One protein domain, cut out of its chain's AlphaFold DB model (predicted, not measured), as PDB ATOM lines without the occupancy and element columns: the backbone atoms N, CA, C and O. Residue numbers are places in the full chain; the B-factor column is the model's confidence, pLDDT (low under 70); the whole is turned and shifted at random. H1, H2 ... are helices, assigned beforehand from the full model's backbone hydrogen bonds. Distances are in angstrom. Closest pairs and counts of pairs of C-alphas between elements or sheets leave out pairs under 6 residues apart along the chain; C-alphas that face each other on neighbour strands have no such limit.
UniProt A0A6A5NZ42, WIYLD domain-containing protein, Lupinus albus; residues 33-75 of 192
ATOM      1  N   HIS A  33      52.089   5.648-105.333       92.94
ATOM      2  CA  HIS A  33      52.562   6.782-104.543       92.94
ATOM      3  C   HIS A  33      53.241   7.834-105.431       92.94
ATOM      4  O   HIS A  33      54.081   7.483-106.259       92.94
ATOM      5  N   ASP A  34      52.937   9.116-105.205       93.69
ATOM      6  CA  ASP A  34      53.398  10.231-106.047       93.69
ATOM      7  C   ASP A  34      54.918  10.226-106.278       93.69
ATOM      8  O   ASP A  34      55.374  10.455-107.390       93.69
ATOM      9  N   GLN A  35      55.720   9.910-105.253       92.00
ATOM     10  CA  GLN A  35      57.185   9.888-105.382       92.00
ATOM     11  C   GLN A  35      57.681   8.867-106.411       92.00
ATOM     12  O   GLN A  35      58.579   9.177-107.189       92.00
ATOM     13  N   VAL A  36      57.076   7.676-106.435       93.56
ATOM     14  CA  VAL A  36      57.442   6.604-107.372       93.56
ATOM     15  C   VAL A  36      57.094   7.019-108.798       93.56
ATOM     16  O   VAL A  36      57.853   6.763-109.728       93.56
ATOM     17  N   VAL A  37      55.962   7.700-108.962       93.50
ATOM     18  CA  VAL A  37      55.495   8.215-110.251       93.50
ATOM     19  C   VAL A  37      56.426   9.307-110.772       93.50
ATOM     20  O   VAL A  37      56.842   9.241-111.921       93.50
ATOM     21  N   LEU A  38      56.800  10.276-109.932       93.31
ATOM     22  CA  LEU A  38      57.728  11.345-110.316       93.31
ATOM     23  C   LEU A  38      59.071  10.781-110.792       93.31
ATOM     24  O   LEU A  38      59.545  11.145-111.860       93.31
ATOM     25  N   GLU A  39      59.658   9.867-110.017       93.62
ATOM     26  CA  GLU A  39      60.956   9.267-110.334       93.62
ATOM     27  C   GLU A  39      60.918   8.476-111.644       93.62
ATOM     28  O   GLU A  39      61.779   8.644-112.500       93.62
ATOM     29  N   THR A  40      59.894   7.645-111.831       94.06
ATOM     30  CA  THR A  40      59.760   6.847-113.057       94.06
ATOM     31  C   THR A  40      59.455   7.697-114.284       94.06
ATOM     32  O   THR A  40      59.952   7.399-115.366       94.06
ATOM     33  N   VAL A  41      58.692   8.784-114.145       93.50
ATOM     34  CA  VAL A  41      58.508   9.746-115.236       93.50
ATOM     35  C   VAL A  41      59.823  10.451-115.568       93.50
ATOM     36  O   VAL A  41      60.141  10.561-116.747       93.50
ATOM     37  N   ASP A  42      60.600  10.892-114.576       92.94
ATOM     38  CA  ASP A  42      61.902  11.529-114.812       92.94
ATOM     39  C   ASP A  42      62.872  10.576-115.541       92.94
ATOM     40  O   ASP A  42      63.496  10.981-116.521       92.94
ATOM     41  N   GLU A  43      62.923   9.299-115.145       93.12
ATOM     42  CA  GLU A  43      63.704   8.255-115.831       93.12
ATOM     43  C   GLU A  43      63.254   8.062-117.287       93.12
ATOM     44  O   GLU A  43      64.073   7.990-118.204       93.12
ATOM     45  N   LEU A  44      61.943   7.999-117.527       93.12
ATOM     46  CA  LEU A  44      61.411   7.868-118.881       93.12
ATOM     47  C   LEU A  44      61.727   9.106-119.723       93.12
ATOM     48  O   LEU A  44      62.112   8.981-120.884       93.12
ATOM     49  N   LEU A  45      61.612  10.305-119.155       92.62
ATOM     50  CA  LEU A  45      61.980  11.529-119.855       92.62
ATOM     51  C   LEU A  45      63.479  11.560-120.168       92.62
ATOM     52  O   LEU A  45      63.835  12.004-121.251       92.62
ATOM     53  N   GLU A  46      64.357  11.051-119.303       91.69
ATOM     54  CA  GLU A  46      65.789  10.938-119.609       91.69
ATOM     55  C   GLU A  46      66.053  10.041-120.832       91.69
ATOM     56  O   GLU A  46      66.860  10.394-121.693       91.69
ATOM     57  N   VAL A  47      65.325   8.926-120.965       92.69
ATOM     58  CA  VAL A  47      65.464   7.988-122.095       92.69
ATOM     59  C   VAL A  47      64.915   8.558-123.412       92.69
ATOM     60  O   VAL A  47      65.434   8.236-124.481       92.69
ATOM     61  N   TYR A  48      63.882   9.403-123.353       90.69
ATOM     62  CA  TYR A  48      63.162   9.926-124.524       90.69
ATOM     63  C   TYR A  48      63.456  11.408-124.832       90.69
ATOM     64  O   TYR A  48      62.565  12.155-125.246       90.69
ATOM     65  N   ASP A  49      64.703  11.848-124.646       89.69
ATOM     66  CA  ASP A  49      65.167  13.210-124.963       89.69
ATOM     67  C   ASP A  49      64.386  14.328-124.230       89.69
ATOM     68  O   ASP A  49      64.084  15.408-124.757       89.69
ATOM     69  N   GLY A  50      64.041  14.076-122.970       89.31
ATOM     70  CA  GLY A  50      63.405  15.015-122.057       89.31
ATOM     71  C   GLY A  50      61.966  15.330-122.450       89.31
ATOM     72  O   GLY A  50      61.101  14.465-122.546       89.31
ATOM     73  N   THR A  51      61.674  16.615-122.672       87.12
ATOM     74  CA  THR A  51      60.297  17.106-122.859       87.12
ATOM     75  C   THR A  51      59.607  16.565-124.123       87.12
ATOM     76  O   THR A  51      58.379  16.643-124.224       87.12
ATOM     77  N   GLN A  52      60.371  16.024-125.081       88.94
ATOM     78  CA  GLN A  52      59.834  15.399-126.294       88.94
ATOM     79  C   GLN A  52      59.288  13.984-126.050       88.94
ATOM     80  O   GLN A  52      58.485  13.519-126.851       88.94
ATOM     81  N   GLY A  53      59.649  13.337-124.935       89.25
ATOM     82  CA  GLY A  53      59.197  11.989-124.581       89.25
ATOM     83  C   GLY A  53      57.781  11.900-124.018       89.25
ATOM     84  O   GLY A  53      57.174  10.833-124.009       89.25
ATOM     85  N   TRP A  54      57.212  13.024-123.586       93.12
ATOM     86  CA  TRP A  54      55.875  13.072-122.988       93.12
ATOM     87  C   TRP A  54      54.752  12.447-123.830       93.12
ATOM     88  O   TRP A  54      53.994  11.662-123.266       93.12
ATOM     89  N   PRO A  55      54.624  12.723-125.146       91.62
ATOM     90  CA  PRO A  55      53.572  12.118-125.959       91.62
ATOM     91  C   PRO A  55      53.637  10.588-125.980       91.62
ATOM     92  O   PRO A  55      52.599   9.949-126.075       91.62
ATOM     93  N   PHE A  56      54.838  10.013-125.865       90.25
ATOM     94  CA  PHE A  56      55.046   8.567-125.827       90.25
ATOM     95  C   PHE A  56      54.679   7.969-124.462       90.25
ATOM     96  O   PHE A  56      54.100   6.891-124.384       90.25
ATOM     97  N   ILE A  57      54.966   8.688-123.374       92.38
ATOM     98  CA  ILE A  57      54.579   8.277-122.016       92.38
ATOM     99  C   ILE A  57      53.055   8.353-121.841       92.38
ATOM    100  O   ILE A  57      52.456   7.477-121.227       92.38
ATOM    101  N   GLU A  58      52.422   9.390-122.389       93.31
ATOM    102  CA  GLU A  58      50.965   9.575-122.369       93.31
ATOM    103  C   GLU A  58      50.239   8.600-123.319       93.31
ATOM    104  O   GLU A  58      49.032   8.358-123.173       93.31
ATOM    105  N   GLU A  59      50.963   8.002-124.272       88.81
ATOM    106  CA  GLU A  59      50.421   7.031-125.214       88.81
ATOM    107  C   GLU A  59      49.856   5.812-124.467       88.81
ATOM    108  O   GLU A  59      50.424   5.292-123.503       88.81
ATOM    109  N   ALA A  60      48.670   5.368-124.890       88.19
ATOM    110  CA  ALA A  60      47.941   4.272-124.254       88.19
ATOM    111  C   ALA A  60      47.668   4.466-122.742       88.19
ATOM    112  O   ALA A  60      47.653   3.494-121.989       88.19
ATOM    113  N   SER A  61      47.380   5.698-122.297       89.56
ATOM    114  CA  SER A  61      46.987   6.011-120.907       89.56
ATOM    115  C   SER A  61      48.054   5.639-119.874       89.56
ATOM    116  O   SER A  61      47.757   4.975-118.882       89.56
ATOM    117  N   TYR A  62      49.299   6.066-120.105       94.00
ATOM    118  CA  TYR A  62      50.415   5.827-119.183       94.00
ATOM    119  C   TYR A  62      50.739   4.339-118.968       94.00
ATOM    120  O   TYR A  62      51.310   3.962-117.945       94.00
ATOM    121  N   LYS A  63      50.419   3.471-119.938       94.25
ATOM    122  CA  LYS A  63      50.734   2.034-119.877       94.25
ATOM    123  C   LYS A  63      52.226   1.781-119.657       94.25
ATOM    124  O   LYS A  63      52.578   0.956-118.824       94.25
ATOM    125  N   LEU A  64      53.085   2.524-120.354       93.75
ATOM    126  CA  LEU A  64      54.540   2.427-120.210       93.75
ATOM    127  C   LEU A  64      55.003   2.757-118.782       93.75
ATOM    128  O   LEU A  64      55.842   2.063-118.212       93.75
ATOM    129  N   LEU A  65      54.427   3.802-118.189       94.56
ATOM    130  CA  LEU A  65      54.707   4.211-116.816       94.56
ATOM    131  C   LEU A  65      54.287   3.124-115.815       94.56
ATOM    132  O   LEU A  65      55.038   2.784-114.909       94.56
ATOM    133  N   ILE A  66      53.124   2.504-116.016       94.69
ATOM    134  CA  ILE A  66      52.665   1.394-115.169       94.69
ATOM    135  C   ILE A  66      53.589   0.179-115.315       94.69
ATOM    136  O   ILE A  66      54.010  -0.401-114.317       94.69
ATOM    137  N   GLU A  67      53.928  -0.208-116.547       94.31
ATOM    138  CA  GLU A  67      54.804  -1.354-116.823       94.31
ATOM    139  C   GLU A  67      56.188  -1.181-116.196       94.31
ATOM    140  O   GLU A  67      56.720  -2.122-115.612       94.31
ATOM    141  N   THR A  68      56.748   0.025-116.263       93.62
ATOM    142  CA  THR A  68      58.057   0.340-115.673       93.62
ATOM    143  C   THR A  68      58.019   0.336-114.147       93.62
ATOM    144  O   THR A  68      58.894  -0.276-113.530       93.62
ATOM    145  N   ILE A  69      56.980   0.907-113.522       93.69
ATOM    146  CA  ILE A  69      56.778   0.829-112.064       93.69
ATOM    147  C   ILE A  69      56.685  -0.636-111.609       93.69
ATOM    148  O   ILE A  69      57.345  -1.026-110.644       93.69
ATOM    149  N   LEU A  70      55.906  -1.466-112.309       93.06
ATOM    150  CA  LEU A  70      55.759  -2.888-111.976       93.06
ATOM    151  C   LEU A  70      57.057  -3.674-112.202       93.06
ATOM    152  O   LEU A  70      57.415  -4.514-111.376       93.06
ATOM    153  N   ALA A  71      57.796  -3.379-113.273       90.94
ATOM    154  CA  ALA A  71      59.086  -4.005-113.545       90.94
ATOM    155  C   ALA A  71      60.103  -3.724-112.425       90.94
ATOM    156  O   ALA A  71      60.749  -4.661-111.951       90.94
ATOM    157  N   LYS A  72      60.181  -2.474-111.941       87.00
ATOM    158  CA  LYS A  72      61.049  -2.079-110.812       87.00
ATOM    159  C   LYS A  72      60.683  -2.810-109.517       87.00
ATOM    160  O   LYS A  72      61.566  -3.188-108.756       87.00
ATOM    161  N   GLN A  73      59.394  -3.053-109.271       84.88
ATOM    162  CA  GLN A  73      58.932  -3.816-108.102       84.88
ATOM    163  C   GLN A  73      59.241  -5.316-108.206       84.88
ATOM    164  O   GLN A  73      59.452  -5.978-107.191       84.88
ATOM    165  N   GLN A  74      59.251  -5.863-109.423       79.56
ATOM    166  CA  GLN A  74      59.484  -7.286-109.660       79.56
ATOM    167  C   GLN A  74      60.977  -7.655-109.687       79.56
ATOM    168  O   GLN A  74      61.310  -8.822-109.468       79.56
ATOM    169  N   SER A  75      61.885  -6.700-109.913       65.62
ATOM    170  CA  SER A  75      63.330  -6.903-109.766       65.62
ATOM    171  C   SER A  75      63.780  -6.596-108.326       65.62
ATOM    172  O   SER A  75      63.895  -5.425-107.975       65.62
TER     173      SER A  75
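Overview. This is residues 33 to 75 of the 192 residues of the protein "WIYLD domain-containing protein" of Lupinus albus (UniProt A0A6A5NZ42). Two longer helices, H1 and H3, cross at a wide angle near Thr 40 and Ile 69, and the short helix H2 sits in the stretch of chain that turns back from the end of H1 to the start of H3. H3 meets H1 with residues 65 to 69 and then runs on past it to Gln 74. The printed part has 43 residues, with three named helices in the order H1, H2, H3 and no named strand; the class is all helix. The whole is compact, with a radius of gyration of the C-alphas of 9.9 A, and spans 28 by 19 by 18 A.

Arrangement. H1, residues 34 to 47, touches H3, residues 63 to 74, and H3 touches H1 with residues 65 to 69 alone. Their closest C-alphas, those of Thr 40 and Ile 69, are 6.8 A apart. Their lines stand about perpendicular, but only just, at 71 degrees. H1 only just touches H2, residues 54 to 58, with 3 pairs of C-alphas within 8 A, and does so with residues 41 to 45 alone; the closest C-alphas, of Leu 45 and Trp 54, are 7.0 A apart. H2 and H3 touch only at the corner by their link, and only just, with 3 pairs of C-alphas within 8 A; H3 takes part with residues 63 to 65 alone, and the closest C-alphas, of Ile 57 and Leu 64, are 6.1 A apart. In H1, H2 and H3 every O i to N i+4 pair is within hydrogen-bond range.

Along the chain. H1 begins at C-alpha 34 (53.398, 10.231, -106.047) and measures 20.2 A to C-alpha 47. H2 measures 6.1 A. H3 measures 16.4 A and ends at C-alpha 74 (59.484, -7.286, -109.660).

Size, cuts and confidence. The C-alphas of Gln 52 and Gln 74, the two farthest apart, are 28.1 A apart. The printed part has no cut. The link from H1 to H2 is short and that from H2 to H3 tight. Mean pLDDT of the printed part is 91.0; Ser 75 is under 70.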